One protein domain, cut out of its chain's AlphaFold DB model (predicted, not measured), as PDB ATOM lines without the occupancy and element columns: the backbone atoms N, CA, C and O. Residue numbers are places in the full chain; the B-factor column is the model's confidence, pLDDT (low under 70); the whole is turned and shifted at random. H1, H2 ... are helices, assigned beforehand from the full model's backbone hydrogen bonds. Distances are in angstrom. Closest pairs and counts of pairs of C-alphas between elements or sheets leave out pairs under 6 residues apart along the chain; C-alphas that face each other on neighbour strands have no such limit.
ATOM      1  N   LEU A  15     -44.591 -15.904  24.869       77.00
ATOM      2  CA  LEU A  15     -43.677 -16.112  23.754       77.00
ATOM      3  C   LEU A  15     -43.176 -17.549  23.787       77.00
ATOM      4  O   LEU A  15     -42.493 -17.941  24.737       77.00
ATOM      5  N   ARG A  16     -43.525 -18.316  22.755       79.88
ATOM      6  CA  ARG A  16     -43.134 -19.722  22.600       79.88
ATOM      7  C   ARG A  16     -42.041 -19.897  21.556       79.88
ATOM      8  O   ARG A  16     -41.345 -20.906  21.582       79.88
ATOM      9  N   SER A  17     -41.897 -18.941  20.643       77.69
ATOM     10  CA  SER A  17     -40.954 -19.048  19.535       77.69
ATOM     11  C   SER A  17     -40.367 -17.701  19.105       77.69
ATOM     12  O   SER A  17     -40.836 -16.617  19.457       77.69
ATOM     13  N   VAL A  18     -39.338 -17.784  18.260       77.75
ATOM     14  CA  VAL A  18     -38.700 -16.637  17.598       77.75
ATOM     15  C   VAL A  18     -39.694 -15.860  16.727       77.75
ATOM     16  O   VAL A  18     -39.634 -14.631  16.678       77.75
ATOM     17  N   SER A  19     -40.650 -16.551  16.093       78.88
ATOM     18  CA  SER A  19     -41.676 -15.905  15.266       78.88
ATOM     19  C   SER A  19     -42.589 -14.995  16.084       78.88
ATOM     20  O   SER A  19     -43.028 -13.969  15.574       78.88
ATOM     21  N   ASP A  20     -42.828 -15.311  17.360       79.69
ATOM     22  CA  ASP A  20     -43.633 -14.461  18.240       79.69
ATOM     23  C   ASP A  20     -42.916 -13.134  18.548       79.69
ATOM     24  O   ASP A  20     -43.543 -12.073  18.601       79.69
ATOM     25  N   ILE A  21     -41.584 -13.164  18.682       76.75
ATOM     26  CA  ILE A  21     -40.759 -11.959  18.872       76.75
ATOM     27  C   ILE A  21     -40.752 -11.105  17.601       76.75
ATOM     28  O   ILE A  21     -40.871  -9.878  17.673       76.75
ATOM     29  N   GLU A  22     -40.638 -11.732  16.429       80.56
ATOM     30  CA  GLU A  22     -40.722 -11.040  15.136       80.56
ATOM     31  C   GLU A  22     -42.118 -10.429  14.913       80.56
ATOM     32  O   GLU A  22     -42.242  -9.285  14.454       80.56
ATOM     33  N   LEU A  23     -43.176 -11.126  15.339       81.88
ATOM     34  CA  LEU A  23     -44.543 -10.608  15.341       81.88
ATOM     35  C   LEU A  23     -44.673  -9.383  16.266       81.88
ATOM     36  O   LEU A  23     -45.192  -8.350  15.846       81.88
ATOM     37  N   MET A  24     -44.142  -9.442  17.492       79.94
ATOM     38  CA  MET A  24     -44.134  -8.290  18.407       79.94
ATOM     39  C   MET A  24     -43.352  -7.093  17.846       79.94
ATOM     40  O   MET A  24     -43.762  -5.944  18.021       79.94
ATOM     41  N   LEU A  25     -42.237  -7.345  17.158       80.44
ATOM     42  CA  LEU A  25     -41.430  -6.308  16.515       80.44
ATOM     43  C   LEU A  25     -42.169  -5.628  15.361       80.44
ATOM     44  O   LEU A  25     -42.174  -4.396  15.283       80.44
ATOM     45  N   SER A  26     -42.808  -6.415  14.491       81.19
ATOM     46  CA  SER A  26     -43.613  -5.887  13.380       81.19
ATOM     47  C   SER A  26     -44.846  -5.124  13.876       81.19
ATOM     48  O   SER A  26     -45.282  -4.167  13.236       81.19
ATOM     49  N   ARG A  27     -45.348  -5.467  15.071       80.75
ATOM     50  CA  ARG A  27     -46.519  -4.849  15.709       80.75
ATOM     51  C   ARG A  27     -46.187  -4.061  16.975       80.75
ATOM     52  O   ARG A  27     -46.981  -4.012  17.913       80.75
ATOM     53  N   ALA A  28     -45.057  -3.349  16.994       73.56
ATOM     54  CA  ALA A  28     -44.603  -2.581  18.164       73.56
ATOM     55  C   ALA A  28     -45.640  -1.575  18.716       73.56
ATOM     56  O   ALA A  28     -45.575  -1.187  19.880       73.56
ATOM     57  N   ARG A  29     -46.605  -1.128  17.900       74.19
ATOM     58  CA  ARG A  29     -47.694  -0.248  18.352       74.19
ATOM     59  C   ARG A  29     -48.711  -0.982  19.232       74.19
ATOM     60  O   ARG A  29     -49.167  -0.403  20.212       74.19
ATOM     61  N   GLU A  30     -49.023  -2.233  18.907       77.19
ATOM     62  CA  GLU A  30     -49.975  -3.078  19.640       77.19
ATOM     63  C   GLU A  30     -49.380  -3.593  20.958       77.19
ATOM     64  O   GLU A  30     -50.114  -3.793  21.921       77.19
ATOM     65  N   VAL A  31     -48.049  -3.712  21.045       75.00
ATOM     66  CA  VAL A  31     -47.327  -4.109  22.272       75.00
ATOM     67  C   VAL A  31     -47.644  -3.171  23.445       75.00
ATOM     68  O   VAL A  31     -47.629  -3.588  24.598       75.00
ATOM     69  N   ARG A  32     -48.012  -1.913  23.172       71.06
ATOM     70  CA  ARG A  32     -48.433  -0.942  24.197       71.06
ATOM     71  C   ARG A  32     -49.740  -1.313  24.895       71.06
ATOM     72  O   ARG A  32     -49.974  -0.850  26.005       71.06
ATOM     73  N   ASN A  33     -50.576  -2.117  24.241       72.38
ATOM     74  CA  ASN A  33     -51.863  -2.564  24.769       72.38
ATOM     75  C   ASN A  33     -51.732  -3.846  25.601       72.38
ATOM     76  O   ASN A  33     -52.736  -4.362  26.088       72.38
ATOM     77  N   LEU A  34     -50.516  -4.381  25.753       76.44
ATOM     78  CA  LEU A  34     -50.278  -5.525  26.619       76.44
ATOM     79  C   LEU A  34     -50.524  -5.153  28.086       76.44
ATOM     80  O   LEU A  34     -50.309  -4.007  28.494       76.44
ATOM     81  N   PRO A  35     -50.964  -6.121  28.905       72.94
ATOM     82  CA  PRO A  35     -51.186  -5.880  30.318       72.94
ATOM     83  C   PRO A  35     -49.876  -5.484  31.010       72.94
ATOM     84  O   PRO A  35     -48.797  -5.993  30.703       72.94
ATOM     85  N   ARG A  36     -49.973  -4.603  32.014       70.75
ATOM     86  CA  ARG A  36     -48.820  -4.143  32.819       70.75
ATOM     87  C   ARG A  36     -48.081  -5.276  33.539       70.75
ATOM     88  O   ARG A  36     -46.937  -5.095  33.958       70.75
ATOM     89  N   SER A  37     -48.727  -6.436  33.680       70.19
ATOM     90  CA  SER A  37     -48.106  -7.663  34.178       70.19
ATOM     91  C   SER A  37     -46.912  -8.106  33.328       70.19
ATOM     92  O   SER A  37     -46.040  -8.777  33.868       70.19
ATOM     93  N   GLY A  38     -46.830  -7.680  32.062       70.69
ATOM     94  CA  GLY A  38     -45.779  -8.060  31.122       70.69
ATOM     95  C   GLY A  38     -46.167  -9.276  30.281       70.69
ATOM     96  O   GLY A  38     -47.331  -9.680  30.241       70.69
ATOM     97  N   ILE A  39     -45.171  -9.836  29.605       79.06
ATOM     98  CA  ILE A  39     -45.250 -11.078  28.827       79.06
ATOM     99  C   ILE A  39     -44.460 -12.167  29.550       79.06
ATOM    100  O   ILE A  39     -43.579 -11.839  30.341       79.06
ATOM    101  N   LYS A  40     -44.758 -13.438  29.274       78.81
ATOM    102  CA  LYS A  40     -43.961 -14.571  29.766       78.81
ATOM    103  C   LYS A  40     -43.207 -15.226  28.616       78.81
ATOM    104  O   LYS A  40     -43.791 -15.446  27.557       78.81
ATOM    105  N   ILE A  41     -41.946 -15.573  28.824       76.75
ATOM    106  CA  ILE A  41     -41.143 -16.339  27.859       76.75
ATOM    107  C   ILE A  41     -41.120 -17.809  28.293       76.75
ATOM    108  O   ILE A  41     -40.821 -18.092  29.449       76.75
ATOM    109  N   SER A  42     -41.461 -18.744  27.397       75.19
ATOM    110  CA  SER A  42     -41.583 -20.175  27.738       75.19
ATOM    111  C   SER A  42     -40.596 -21.108  27.025       75.19
ATOM    112  O   SER A  42     -40.779 -22.318  27.097       75.19
ATOM    113  N   PHE A  43     -39.612 -20.587  26.295       71.94
ATOM    114  CA  PHE A  43     -38.621 -21.393  25.572       71.94
ATOM    115  C   PHE A  43     -37.224 -21.234  26.184       71.94
ATOM    116  O   PHE A  43     -36.968 -20.243  26.869       71.94
ATOM    117  N   GLU A  44     -36.349 -22.222  25.972       66.25
ATOM    118  CA  GLU A  44     -35.021 -22.291  26.594       66.25
ATOM    119  C   GLU A  44     -34.141 -21.108  26.166       66.25
ATOM    120  O   GLU A  44     -33.557 -21.072  25.085       66.25
ATOM    121  N   LEU A  45     -34.058 -20.111  27.041       68.31
ATOM    122  CA  LEU A  45     -33.102 -19.014  26.980       68.31
ATOM    123  C   LEU A  45     -32.357 -18.925  28.298       68.31
ATOM    124  O   LEU A  45     -32.855 -19.315  29.353       68.31
ATOM    125  N   ARG A  46     -31.195 -18.270  28.253       75.31
ATOM    126  CA  ARG A  46     -30.546 -17.778  29.468       75.31
ATOM    127  C   ARG A  46     -31.524 -16.863  30.208       75.31
ATOM    128  O   ARG A  46     -31.919 -15.827  29.672       75.31
ATOM    129  N   GLU A  47     -31.866 -17.208  31.450       75.44
ATOM    130  CA  GLU A  47     -32.826 -16.464  32.287       75.44
ATOM    131  C   GLU A  47     -32.538 -14.954  32.334       75.44
ATOM    132  O   GLU A  47     -33.452 -14.132  32.349       75.44
ATOM    133  N   GLN A  48     -31.259 -14.567  32.302       78.75
ATOM    134  CA  GLN A  48     -30.844 -13.162  32.293       78.75
ATOM    135  C   GLN A  48     -31.311 -12.397  31.046       78.75
ATOM    136  O   GLN A  48     -31.663 -11.219  31.140       78.75
ATOM    137  N   GLU A  49     -31.301 -13.031  29.875       75.00
ATOM    138  CA  GLU A  49     -31.716 -12.409  28.615       75.00
ATOM    139  C   GLU A  49     -33.239 -12.327  28.521       75.00
ATOM    140  O   GLU A  49     -33.773 -11.285  28.130       75.00
ATOM    141  N   ALA A  50     -33.924 -13.379  28.980       76.06
ATOM    142  CA  ALA A  50     -35.376 -13.416  29.102       76.06
ATOM    143  C   ALA A  50     -35.881 -12.293  30.026       76.06
ATOM    144  O   ALA A  50     -36.700 -11.466  29.618       76.06
ATOM    145  N   LYS A  51     -35.293 -12.170  31.223       81.31
ATOM    146  CA  LYS A  51     -35.645 -11.131  32.200       81.31
ATOM    147  C   LYS A  51     -35.376  -9.716  31.679       81.31
ATOM    148  O   LYS A  51     -36.231  -8.845  31.800       81.31
ATOM    149  N   ARG A  52     -34.230  -9.480  31.022       80.56
ATOM    150  CA  ARG A  52     -33.927  -8.178  30.386       80.56
ATOM    151  C   ARG A  52     -34.955  -7.797  29.321       80.56
ATOM    152  O   ARG A  52     -35.268  -6.612  29.168       80.56
ATOM    153  N   PHE A  53     -35.453  -8.773  28.562       79.62
ATOM    154  CA  PHE A  53     -36.480  -8.528  27.556       79.62
ATOM    155  C   PHE A  53     -37.839  -8.225  28.192       79.62
ATOM    156  O   PHE A  53     -38.466  -7.233  27.815       79.62
ATOM    157  N   GLU A  54     -38.256  -9.003  29.193       82.50
ATOM    158  CA  GLU A  54     -39.485  -8.753  29.956       82.50
ATOM    159  C   GLU A  54     -39.474  -7.364  30.611       82.50
ATOM    160  O   GLU A  54     -40.435  -6.605  30.463       82.50
ATOM    161  N   ASP A  55     -38.357  -6.978  31.236       82.25
ATOM    162  CA  ASP A  55     -38.172  -5.647  31.824       82.25
ATOM    163  C   ASP A  55     -38.278  -4.535  30.768       82.25
ATOM    164  O   ASP A  55     -38.896  -3.494  31.003       82.25
ATOM    165  N   SER A  56     -37.733  -4.760  29.569       78.69
ATOM    166  CA  SER A  56     -37.812  -3.803  28.457       78.69
ATOM    167  C   SER A  56     -39.241  -3.646  27.927       78.69
ATOM    168  O   SER A  56     -39.669  -2.531  27.624       78.69
ATOM    169  N   VAL A  57     -39.997  -4.744  27.836       78.94
ATOM    170  CA  VAL A  57     -41.414  -4.736  27.438       78.94
ATOM    171  C   VAL A  57     -42.258  -4.033  28.491       78.94
ATOM    172  O   VAL A  57     -43.051  -3.151  28.158       78.94
ATOM    173  N   ARG A  58     -42.047  -4.353  29.771       80.44
ATOM    174  CA  ARG A  58     -42.729  -3.689  30.883       80.44
ATOM    175  C   ARG A  58     -42.432  -2.191  30.892       80.44
ATOM    176  O   ARG A  58     -43.366  -1.404  31.012       80.44
ATOM    177  N   ALA A  59     -41.175  -1.788  30.712       75.69
ATOM    178  CA  ALA A  59     -40.802  -0.379  30.612       75.69
ATOM    179  C   ALA A  59     -41.504   0.317  29.435       75.69
ATOM    180  O   ALA A  59     -41.984   1.436  29.583       75.69
ATOM    181  N   PHE A  60     -41.639  -0.351  28.286       74.44
ATOM    182  CA  PHE A  60     -42.350   0.194  27.130       74.44
ATOM    183  C   PHE A  60     -43.860   0.373  27.372       74.44
ATOM    184  O   PHE A  60     -44.430   1.398  26.986       74.44
ATOM    185  N   VAL A  61     -44.501  -0.580  28.057       75.25
ATOM    186  CA  VAL A  61     -45.912  -0.483  28.474       75.25
ATOM    187  C   VAL A  61     -46.098   0.621  29.526       75.25
ATOM    188  O   VAL A  61     -47.046   1.404  29.445       75.25
ATOM    189  N   LEU A  62     -45.179   0.737  30.491       71.88
ATOM    190  CA  LEU A  62     -45.234   1.743  31.559       71.88
ATOM    191  C   LEU A  62     -44.925   3.165  31.076       71.88
ATOM    192  O   LEU A  62     -45.588   4.091  31.535       71.88
ATOM    193  N   ALA A  63     -44.010   3.346  30.118       66.31
ATOM    194  CA  ALA A  63     -43.693   4.648  29.515       66.31
ATOM    195  C   ALA A  63     -44.890   5.262  28.759       66.31
ATOM    196  O   ALA A  63     -44.948   6.469  28.530       66.31
ATOM    197  N   CYS A  64     -45.881   4.445  28.381       63.91
ATOM    198  CA  CYS A  64     -47.152   4.940  27.850       63.91
ATOM    199  C   CYS A  64     -48.112   5.442  28.947       63.91
ATOM    200  O   CYS A  64     -49.068   6.158  28.638       63.91
ATOM    201  N   GLY A  65     -47.866   5.091  30.212       57.72
ATOM    202  CA  GLY A  65     -48.593   5.605  31.367       57.72
ATOM    203  C   GLY A  65     -48.234   7.063  31.656       57.72
ATOM    204  O   GLY A  65     -47.100   7.491  31.479       57.72
ATOM    205  N   CYS A  66     -49.205   7.842  32.130       56.78
ATOM    206  CA  CYS A  66     -49.095   9.290  32.351       56.78
ATOM    207  C   CYS A  66     -47.986   9.753  33.328       56.78
ATOM    208  O   CYS A  66     -47.816  10.957  33.497       56.78
ATOM    209  N   GLY A  67     -47.239   8.843  33.962       52.56
ATOM    210  CA  GLY A  67     -46.289   9.148  35.037       52.56
ATOM    211  C   GLY A  67     -45.073   9.968  34.599       52.56
ATOM    212  O   GLY A  67     -44.741  10.953  35.250       52.56
ATOM    213  N   GLU A  68     -44.439   9.631  33.473       55.31
ATOM    214  CA  GLU A  68     -43.233  10.351  33.027       55.31
ATOM    215  C   GLU A  68     -43.562  11.722  32.409       55.31
ATOM    216  O   GLU A  68     -42.808  12.681  32.566       55.31
ATOM    217  N   GLY A  69     -44.734  11.855  31.776       54.50
ATOM    218  CA  GLY A  69     -45.212  13.138  31.250       54.50
ATOM    219  C   GLY A  69     -45.609  14.131  32.347       54.50
ATOM    220  O   GLY A  69     -45.411  15.332  32.182       54.50
ATOM    221  N   ALA A  70     -46.128  13.639  33.479       60.53
ATOM    222  CA  ALA A  70     -46.549  14.479  34.599       60.53
ATOM    223  C   ALA A  70     -45.363  15.173  35.291       60.53
ATOM    224  O   ALA A  70     -45.459  16.354  35.614       60.53
ATOM    225  N   GLY A  71     -44.229  14.479  35.457       63.94
ATOM    226  CA  GLY A  71     -43.026  15.057  36.070       63.94
ATOM    227  C   GLY A  71     -42.418  16.194  35.241       63.94
ATOM    228  O   GLY A  71     -42.088  17.251  35.775       63.94
ATOM    229  N   ALA A  72     -42.338  16.020  33.919       64.44
ATOM    230  CA  ALA A  72     -41.852  17.069  33.023       64.44
ATOM    231  C   ALA A  72     -42.825  18.257  32.928       64.44
ATOM    232  O   ALA A  72     -42.393  19.408  32.939       64.44
ATOM    233  N   ALA A  73     -44.137  17.994  32.889       64.44
ATOM    234  CA  ALA A  73     -45.154  19.044  32.902       64.44
ATOM    235  C   ALA A  73     -45.101  19.883  34.191       64.44
ATOM    236  O   ALA A  73     -45.221  21.105  34.122       64.44
ATOM    237  N   LEU A  74     -44.860  19.245  35.344       70.88
ATOM    238  CA  LEU A  74     -44.698  19.920  36.634       70.88
ATOM    239  C   LEU A  74     -43.494  20.877  36.628       70.88
ATOM    240  O   LEU A  74     -43.617  22.015  37.075       70.88
ATOM    241  N   LEU A  75     -42.348  20.446  36.089       74.62
ATOM    242  CA  LEU A  75     -41.145  21.284  36.003       74.62
ATOM    243  C   LEU A  75     -41.357  22.516  35.115       74.62
ATOM    244  O   LEU A  75     -40.930  23.610  35.481       74.62
ATOM    245  N   ILE A  76     -42.050  22.361  33.982       74.12
ATOM    246  CA  ILE A  76     -42.360  23.499  33.104       74.12
ATOM    247  C   ILE A  76     -43.331  24.466  33.796       74.12
ATOM    248  O   ILE A  76     -43.152  25.681  33.715       74.12
ATOM    249  N   TRP A  77     -44.312  23.942  34.533       75.62
ATOM    250  CA  TRP A  77     -45.230  24.758  35.330       75.62
ATOM    251  C   TRP A  77     -44.517  25.542  36.439       75.62
ATOM    252  O   TRP A  77     -44.786  26.730  36.614       75.62
ATOM    253  N   LEU A  78     -43.575  24.918  37.150       80.44
ATOM    254  CA  LEU A  78     -42.772  25.583  38.183       80.44
ATOM    255  C   LEU A  78     -41.885  26.688  37.596       80.44
ATOM    256  O   LEU A  78     -41.832  27.789  38.147       80.44
ATOM    257  N   ALA A  79     -41.239  26.433  36.455       78.44
ATOM    258  CA  ALA A  79     -40.433  27.436  35.760       78.44
ATOM    259  C   ALA A  79     -41.287  28.616  35.256       78.44
ATOM    260  O   ALA A  79     -40.899  29.776  35.416       78.44
ATOM    261  N   GLY A  80     -42.475  28.334  34.707       79.06
ATOM    262  CA  GLY A  80     -43.437  29.353  34.280       79.06
ATOM    263  C   GLY A  80     -43.966  30.196  35.445       79.06
ATOM    264  O   GLY A  80     -44.030  31.422  35.342       79.06
ATOM    265  N   GLY A  81     -44.267  29.560  36.581       79.25
ATOM    266  CA  GLY A  81     -44.672  30.241  37.812       79.25
ATOM    267  C   GLY A  81     -43.575  31.153  38.368       79.25
ATOM    268  O   GLY A  81     -43.849  32.303  38.711       79.25
ATOM    269  N   PHE A  82     -42.322  30.688  38.373       83.06
ATOM    270  CA  PHE A  82     -41.172  31.502  38.776       83.06
ATOM    271  C   PHE A  82     -40.975  32.721  37.861       83.06
ATOM    272  O   PHE A  82     -40.761  33.831  38.348       83.06
ATOM    273  N   TYR A  83     -41.106  32.545  36.543       79.88
ATOM    274  CA  TYR A  83     -41.016  33.642  35.576       79.88
ATOM    275  C   TYR A  83     -42.121  34.694  35.779       79.88
ATOM    276  O   TYR A  83     -41.834  35.893  35.815       79.88
ATOM    277  N   CYS A  84     -43.367  34.260  36.001       77.88
ATOM    278  CA  CYS A  84     -44.489  35.161  36.287       77.88
ATOM    279  C   CYS A  84     -44.299  35.914  37.610       77.88
ATOM    280  O   CYS A  84     -44.534  37.122  37.670       77.88
ATOM    281  N   TRP A  85     -43.819  35.231  38.654       79.06
ATOM    282  CA  TRP A  85     -43.495  35.869  39.931       79.06
ATOM    283  C   TRP A  85     -42.381  36.908  39.779       79.06
ATOM    284  O   TRP A  85     -42.477  38.007  40.327       79.06
ATOM    285  N   ARG A  86     -41.352  36.612  38.975       82.19
ATOM    286  CA  ARG A  86     -40.262  37.554  38.711       82.19
ATOM    287  C   ARG A  86     -40.749  38.800  37.973       82.19
ATOM    288  O   ARG A  86     -40.392  39.903  38.384       82.19
ATOM    289  N   LEU A  87     -41.594  38.642  36.953       76.88
ATOM    290  CA  LEU A  87     -42.223  39.763  36.243       76.88
ATOM    291  C   LEU A  87     -43.072  40.631  37.179       76.88
ATOM    292  O   LEU A  87     -42.965  41.855  37.141       76.88
ATOM    293  N   TRP A  88     -43.847  40.005  38.066       78.12
ATOM    294  CA  TRP A  88     -44.612  40.722  39.087       78.12
ATOM    295  C   TRP A  88     -43.699  41.502  40.045       78.12
ATOM    296  O   TRP A  88     -43.950  42.669  40.329       78.12
ATOM    297  N   SER A  89     -42.591  40.896  40.494       82.31
ATOM    298  CA  SER A  89     -41.619  41.545  41.394       82.31
ATOM    299  C   SER A  89     -40.906  42.757  40.781       82.31
ATOM    300  O   SER A  89     -40.369  43.583  41.511       82.31
ATOM    301  N   LEU A  90     -40.904  42.869  39.448       85.00
ATOM    302  CA  LEU A  90     -40.307  43.974  38.693       85.00
ATOM    303  C   LEU A  90     -41.316  45.092  38.373       85.00
ATOM    304  O   LEU A  90     -40.980  46.018  37.640       85.00
ATOM    305  N   GLY A  91     -42.544  45.015  38.901       81.81
ATOM    306  CA  GLY A  91     -43.577  46.032  38.685       81.81
ATOM    307  C   GLY A  91     -44.217  45.983  37.296       81.81
ATOM    308  O   GLY A  91     -44.744  46.992  36.830       81.81
ATOM    309  N   ALA A  92     -44.163  44.837  36.610       77.19
ATOM    310  CA  ALA A  92     -44.802  44.683  35.309       77.19
ATOM    311  C   ALA A  92     -46.331  44.803  35.415       77.19
ATOM    312  O   ALA A  92     -46.952  44.306  36.356       77.19
ATOM    313  N   ASN A  93     -46.947  45.411  34.399       81.88
ATOM    314  CA  ASN A  93     -48.397  45.539  34.315       81.88
ATOM    315  C   ASN A  93     -49.079  44.162  34.303       81.88
ATOM    316  O   ASN A  93     -48.587  43.205  33.698       81.88
ATOM    317  N   THR A  94     -50.267  44.080  34.906       78.88
ATOM    318  CA  THR A  94     -51.076  42.851  34.994       78.88
ATOM    319  C   THR A  94     -51.334  42.207  33.630       78.88
ATOM    320  O   THR A  94     -51.313  40.983  33.523       78.88
ATOM    321  N   LEU A  95     -51.485  43.011  32.571       80.69
ATOM    322  CA  LEU A  95     -51.638  42.534  31.193       80.69
ATOM    323  C   LEU A  95     -50.394  41.774  30.690       80.69
ATOM    324  O   LEU A  95     -50.513  40.733  30.048       80.69
ATOM    325  N   SER A  96     -49.196  42.265  31.017       77.38
ATOM    326  CA  SER A  96     -47.917  41.649  30.643       77.38
ATOM    327  C   SER A  96     -47.670  40.354  31.419       77.38
ATOM    328  O   SER A  96     -47.192  39.376  30.847       77.38
ATOM    329  N   VAL A  97     -48.051  40.322  32.700       76.75
ATOM    330  CA  VAL A  97     -47.975  39.107  33.528       76.75
ATOM    331  C   VAL A  97     -48.967  38.050  33.034       76.75
ATOM    332  O   VAL A  97     -48.596  36.886  32.903       76.75
ATOM    333  N   ALA A  98     -50.198  38.440  32.688       76.94
ATOM    334  CA  ALA A  98     -51.200  37.529  32.136       76.94
ATOM    335  C   ALA A  98     -50.778  36.956  30.770       76.94
ATOM    336  O   ALA A  98     -50.910  35.754  30.540       76.94
ATOM    337  N   ALA A  99     -50.208  37.783  29.886       79.88
ATOM    338  CA  ALA A  99     -49.663  37.326  28.606       79.88
ATOM    339  C   ALA A  99     -48.470  36.367  28.791       79.88
ATOM    340  O   ALA A  99     -48.379  35.347  28.100       79.88
ATOM    341  N   GLY A 100     -47.590  36.650  29.758       74.44
ATOM    342  CA  GLY A 100     -46.489  35.766  30.155       74.44
ATOM    343  C   GLY A 100     -46.975  34.424  30.714       74.44
ATOM    344  O   GLY A 100     -46.465  33.370  30.339       74.44
ATOM    345  N   ALA A 101     -48.015  34.436  31.550       77.00
ATOM    346  CA  ALA A 101     -48.621  33.221  32.090       77.00
ATOM    347  C   ALA A 101     -49.290  32.378  30.993       77.00
ATOM    348  O   ALA A 101     -49.108  31.161  30.951       77.00
ATOM    349  N   ALA A 102     -50.017  33.012  30.068       79.75
ATOM    350  CA  ALA A 102     -50.670  32.327  28.955       79.75
ATOM    351  C   ALA A 102     -49.657  31.687  27.991       79.75
ATOM    352  O   ALA A 102     -49.839  30.546  27.562       79.75
ATOM    353  N   THR A 103     -48.560  32.385  27.683       80.50
ATOM    354  CA  THR A 103     -47.477  31.841  26.847       80.50
ATOM    355  C   THR A 103     -46.725  30.713  27.547       80.50
ATOM    356  O   THR A 103     -46.485  29.680  26.923       80.50
ATOM    357  N   ALA A 104     -46.429  30.843  28.844       75.19
ATOM    358  CA  ALA A 104     -45.836  29.766  29.636       75.19
ATOM    359  C   ALA A 104     -46.748  28.530  29.704       75.19
ATOM    360  O   ALA A 104     -46.269  27.404  29.570       75.19
ATOM    361  N   PHE A 105     -48.061  28.723  29.839       77.06
ATOM    362  CA  PHE A 105     -49.038  27.637  29.816       77.06
ATOM    363  C   PHE A 105     -49.095  26.945  28.448       77.06
ATOM    364  O   PHE A 105     -49.013  25.717  28.374       77.06
ATOM    365  N   ALA A 106     -49.163  27.713  27.358       80.12
ATOM    366  CA  ALA A 106     -49.164  27.173  26.000       80.12
ATOM    367  C   ALA A 106     -47.872  26.392  25.695       80.12
ATOM    368  O   ALA A 106     -47.926  25.258  25.213       80.12
ATOM    369  N   LEU A 107     -46.711  26.953  26.043       78.56
ATOM    370  CA  LEU A 107     -45.416  26.285  25.904       78.56
ATOM    371  C   LEU A 107     -45.303  25.056  26.812       78.56
ATOM    372  O   LEU A 107     -44.719  24.057  26.402       78.56
ATOM    373  N   GLY A 108     -45.901  25.086  28.002       73.06
ATOM    374  CA  GLY A 108     -45.977  23.940  28.906       73.06
ATOM    375  C   GLY A 108     -46.782  22.781  28.339       73.06
ATOM    376  O   GLY A 108     -46.326  21.639  28.396       73.06
ATOM    377  N   LEU A 109     -47.929  23.062  27.718       76.12
ATOM    378  CA  LEU A 109     -48.727  22.041  27.037       76.12
ATOM    379  C   LEU A 109     -47.976  21.435  25.845       76.12
ATOM    380  O   LEU A 109     -47.925  20.210  25.702       76.12
ATOM    381  N   ILE A 110     -47.349  22.278  25.020       79.38
ATOM    382  CA  ILE A 110     -46.562  21.832  23.861       79.38
ATOM    383  C   ILE A 110     -45.345  21.014  24.318       79.38
ATOM    384  O   ILE A 110     -45.091  19.927  23.794       79.38
ATOM    385  N   GLY A 111     -44.626  21.495  25.333       74.06
ATOM    386  CA  GLY A 111     -43.467  20.827  25.916       74.06
ATOM    387  C   GLY A 111     -43.821  19.476  26.532       74.06
ATOM    388  O   GLY A 111     -43.149  18.485  26.253       74.06
ATOM    389  N   ALA A 112     -44.918  19.387  27.288       71.62
ATOM    390  CA  ALA A 112     -45.393  18.124  27.852       71.62
ATOM    391  C   ALA A 112     -45.737  17.097  26.760       71.62
ATOM    392  O   ALA A 112     -45.405  15.913  26.881       71.62
ATOM    393  N   PHE A 113     -46.356  17.544  25.662       74.88
ATOM    394  CA  PHE A 113     -46.669  16.678  24.527       74.88
ATOM    395  C   PHE A 113     -45.400  16.188  23.812       74.88
ATOM    396  O   PHE A 113     -45.271  14.995  23.528       74.88
ATOM    397  N   LEU A 114     -44.432  17.081  23.585       78.06
ATOM    398  CA  LEU A 114     -43.133  16.751  22.989       78.06
ATOM    399  C   LEU A 114     -42.343  15.759  23.841       78.06
ATOM    400  O   LEU A 114     -41.877  14.747  23.320       78.06
ATOM    401  N   VAL A 115     -42.239  16.000  25.150       75.44
ATOM    402  CA  VAL A 115     -41.539  15.093  26.069       75.44
ATOM    403  C   VAL A 115     -42.196  13.716  26.061       75.44
ATOM    404  O   VAL A 115     -41.495  12.710  25.969       75.44
ATOM    405  N   LYS A 116     -43.532  13.649  26.050       75.25
ATOM    406  CA  LYS A 116     -44.256  12.377  25.930       75.25
ATOM    407  C   LYS A 116     -43.925  11.650  24.625       75.25
ATOM    408  O   LYS A 116     -43.688  10.443  24.646       75.25
ATOM    409  N   ILE A 117     -43.873  12.358  23.495       79.38
ATOM    410  CA  ILE A 117     -43.479  11.762  22.208       79.38
ATOM    411  C   ILE A 117     -42.049  11.221  22.281       79.38
ATOM    412  O   ILE A 117     -41.808  10.091  21.851       79.38
ATOM    413  N   ILE A 118     -41.114  11.998  22.827       77.94
ATOM    414  CA  ILE A 118     -39.705  11.608  22.938       77.94
ATOM    415  C   ILE A 118     -39.562  10.383  23.845       77.94
ATOM    416  O   ILE A 118     -38.947   9.405  23.426       77.94
ATOM    417  N   ALA A 119     -40.184  10.380  25.026       72.88
ATOM    418  CA  ALA A 119     -40.160   9.250  25.956       72.88
ATOM    419  C   ALA A 119     -40.686   7.969  25.293       72.88
ATOM    420  O   ALA A 119     -40.031   6.926  25.315       72.88
ATOM    421  N   ILE A 120     -41.812   8.073  24.581       76.50
ATOM    422  CA  ILE A 120     -42.382   6.966  23.810       76.50
ATOM    423  C   ILE A 120     -41.408   6.468  22.731       76.50
ATOM    424  O   ILE A 120     -41.264   5.257  22.541       76.50
ATOM    425  N   ARG A 121     -40.750   7.375  22.000       79.88
ATOM    426  CA  ARG A 121     -39.784   7.020  20.947       79.88
ATOM    427  C   ARG A 121     -38.541   6.350  21.524       79.88
ATOM    428  O   ARG A 121     -38.091   5.352  20.967       79.88
ATOM    429  N   VAL A 122     -38.027   6.847  22.645       77.12
ATOM    430  CA  VAL A 122     -36.890   6.251  23.361       77.12
ATOM    431  C   VAL A 122     -37.255   4.861  23.871       77.12
ATOM    432  O   VAL A 122     -36.499   3.914  23.655       77.12
ATOM    433  N   ALA A 123     -38.430   4.702  24.480       73.62
ATOM    434  CA  ALA A 123     -38.908   3.408  24.952       73.62
ATOM    435  C   ALA A 123     -39.085   2.417  23.786       73.62
ATOM    436  O   ALA A 123     -38.642   1.272  23.875       73.62
ATOM    437  N   GLN A 124     -39.639   2.871  22.655       80.19
ATOM    438  CA  GLN A 124     -39.762   2.063  21.438       80.19
ATOM    439  C   GLN A 124     -38.394   1.634  20.899       80.19
ATOM    440  O   GLN A 124     -38.212   0.481  20.511       80.19
ATOM    441  N   TRP A 125     -37.422   2.545  20.890       82.00
ATOM    442  CA  TRP A 125     -36.070   2.256  20.429       82.00
ATOM    443  C   TRP A 125     -35.353   1.254  21.343       82.00
ATOM    444  O   TRP A 125     -34.747   0.300  20.851       82.00
ATOM    445  N   ARG A 126     -35.473   1.408  22.670       77.56
ATOM    446  CA  ARG A 126     -34.927   0.450  23.648       77.56
ATOM    447  C   ARG A 126     -35.559  -0.931  23.490       77.56
ATOM    448  O   ARG A 126     -34.823  -1.914  23.457       77.56
ATOM    449  N   PHE A 127     -36.879  -0.996  23.309       79.44
ATOM    450  CA  PHE A 127     -37.591  -2.244  23.026       79.44
ATOM    451  C   PHE A 127     -37.075  -2.915  21.746       79.44
ATOM    452  O   PHE A 127     -36.687  -4.080  21.775       79.44
ATOM    453  N   GLN A 128     -36.984  -2.177  20.634       83.25
ATOM    454  CA  GLN A 128     -36.473  -2.718  19.368       83.25
ATOM    455  C   GLN A 128     -35.028  -3.208  19.484       83.25
ATOM    456  O   GLN A 128     -34.677  -4.249  18.926       83.25
ATOM    457  N   ARG A 129     -34.180  -2.476  20.213       82.94
ATOM    458  CA  ARG A 129     -32.786  -2.862  20.447       82.94
ATOM    459  C   ARG A 129     -32.691  -4.142  21.280       82.94
ATOM    460  O   ARG A 129     -31.921  -5.026  20.912       82.94
ATOM    461  N   ALA A 130     -33.487  -4.261  22.344       78.88
ATOM    462  CA  ALA A 130     -33.554  -5.463  23.175       78.88
ATOM    463  C   ALA A 130     -34.081  -6.672  22.385       78.88
ATOM    464  O   ALA A 130     -33.469  -7.734  22.420       78.88
ATOM    465  N   ALA A 131     -35.144  -6.493  21.597       79.38
ATOM    466  CA  ALA A 131     -35.712  -7.543  20.754       79.38
ATOM    467  C   ALA A 131     -34.710  -8.060  19.708       79.38
ATOM    468  O   ALA A 131     -34.548  -9.265  19.543       79.38
ATOM    469  N   ARG A 132     -33.984  -7.162  19.025       83.56
ATOM    470  CA  ARG A 132     -32.942  -7.557  18.059       83.56
ATOM    471  C   ARG A 132     -31.773  -8.281  18.724       83.56
ATOM    472  O   ARG A 132     -31.238  -9.217  18.137       83.56
ATOM    473  N   ALA A 133     -31.372  -7.856  19.923       80.19
ATOM    474  CA  ALA A 133     -30.330  -8.535  20.689       80.19
ATOM    475  C   ALA A 133     -30.764  -9.959  21.073       80.19
ATOM    476  O   ALA A 133     -29.991 -10.893  20.881       80.19
ATOM    477  N   LEU A 134     -32.017 -10.120  21.509       77.62
ATOM    478  CA  LEU A 134     -32.616 -11.413  21.834       77.62
ATOM    479  C   LEU A 134     -32.665 -12.335  20.606       77.62
ATOM    480  O   LEU A 134     -32.191 -13.462  20.667       77.62
ATOM    481  N   LEU A 135     -33.144 -11.837  19.457       80.50
ATOM    482  CA  LEU A 135     -33.159 -12.601  18.203       80.50
ATOM    483  C   LEU A 135     -31.759 -13.071  17.792       80.50
ATOM    484  O   LEU A 135     -31.598 -14.192  17.312       80.50
ATOM    485  N   LYS A 136     -30.740 -12.225  17.980       82.75
ATOM    486  CA  LYS A 136     -29.351 -12.583  17.676       82.75
ATOM    487  C   LYS A 136     -28.816 -13.656  18.630       82.75
ATOM    488  O   LYS A 136     -28.123 -14.553  18.167       82.75
ATOM    489  N   ALA A 137     -29.143 -13.577  19.921       77.06
ATOM    490  CA  ALA A 137     -28.731 -14.562  20.921       77.06
ATOM    491  C   ALA A 137     -29.385 -15.933  20.685       77.06
ATOM    492  O   ALA A 137     -28.696 -16.950  20.668       77.06
ATOM    493  N   VAL A 138     -30.689 -15.955  20.388       75.75
ATOM    494  CA  VAL A 138     -31.416 -17.201  20.095       75.75
ATOM    495  C   VAL A 138     -30.879 -17.871  18.831       75.75
ATOM    496  O   VAL A 138     -30.609 -19.064  18.846       75.75
ATOM    497  N   ARG A 139     -30.625 -17.109  17.758       77.50
ATOM    498  CA  ARG A 139     -30.027 -17.657  16.523       77.50
ATOM    499  C   ARG A 139     -28.574 -18.125  16.695       77.50
ATOM    500  O   ARG A 139     -28.100 -18.901  15.877       77.50
ATOM    501  N   ALA A 140     -27.863 -17.622  17.703       72.69
ATOM    502  CA  ALA A 140     -26.486 -18.011  18.006       72.69
ATOM    503  C   ALA A 140     -26.394 -19.217  18.954       72.69
ATOM    504  O   ALA A 140     -25.294 -19.717  19.176       72.69
ATOM    505  N   THR A 141     -27.518 -19.666  19.520       64.62
ATOM    506  CA  THR A 141     -27.575 -20.857  20.369       64.62
ATOM    507  C   THR A 141     -27.875 -22.054  19.459       64.62
ATOM    508  O   THR A 141     -28.998 -22.144  18.966       64.62
TER     509      THR A 141
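Overview. This is residues 15 to 141 of the 143 residues of an uncharacterized protein of Novosphingobium tardaugens NBRC 16725 (UniProt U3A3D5). One very long helix, H5, runs nearly the whole length of a rod, and three of the other helices, H4, H3 and H1, pack along it. H4 folds back along the first part of H5 as a long helical hairpin; H3 continues nearly end to end with H4 along a later part of H5, while H1 packs on H5 near its last residues and little H2 packs on H3. The printed part has 127 residues with five named helices, H1 to H5 in chain order, and no named strand; the class is all helix. It is extended, with a radius of gyration of the C-alphas of 21.6 A and spans of 71 by 23 by 23 A.

Arrangement. Start with H5, residues 94 to 140, the hub, which touches three other helices. H4, residues 67 to 89, touches it at a shallow tilt of 25 degrees, opposite ways, and the two form a hairpin; look at Ala 73 and Ala 112, their closest C-alphas, 5.1 A apart. Residues 119 to 134 of H5 touch H3, residues 47 to 63, at a shallow tilt of 23 degrees, opposite ways; the closest C-alphas are those of Phe 60 and Ala 123, 5.2 A apart. Residues 128 to 138 of H5 touch H1, residues 18 to 26, also at a shallow tilt of 23 degrees and opposite ways, with the C-alphas of Leu 25 and Gln 128 closest at 6.8 A. The helix packing is mostly aligned. H2, residues 30 to 33, touches residues 57 to 61 of H3, where the C-alphas of Arg 32 and Val 61 are closest at 5.0 A. H1 and H2 are close but not clearly touching, with the C-alphas of Met 24 and Val 31 closest at 6.5 A. H3 and H4 meet only through their link, and H1 and H3 are apart. In H1, H3 and H5 every O i to N i+4 pair is within hydrogen-bond range; in H4 17 of 19 are, and H2 is too short for such a pair.

Along the chain. Find C-alpha 94 at (-51.076, 42.851, 34.994); from there H5 runs 67.8 A to C-alpha 140 at (-26.486, -18.011, 18.006). H4 covers 33.3 A and H3 23.9 A from first to last C-alpha. H1, nine residues, begins at C-alpha 18, (-38.700, -16.637, 17.598), and H2 has four residues.

Size, cuts and confidence. The C-alphas farthest apart are those of Gly 91 and Thr 141, 71.2 A. The printed part has no cut. The link from H2 to H3, residues 34 to 46, is long; the other three are tight. The mean pLDDT of the printed part is 75.9, and it is under 70 at residues 44 to 45, 63 to 73 and 141.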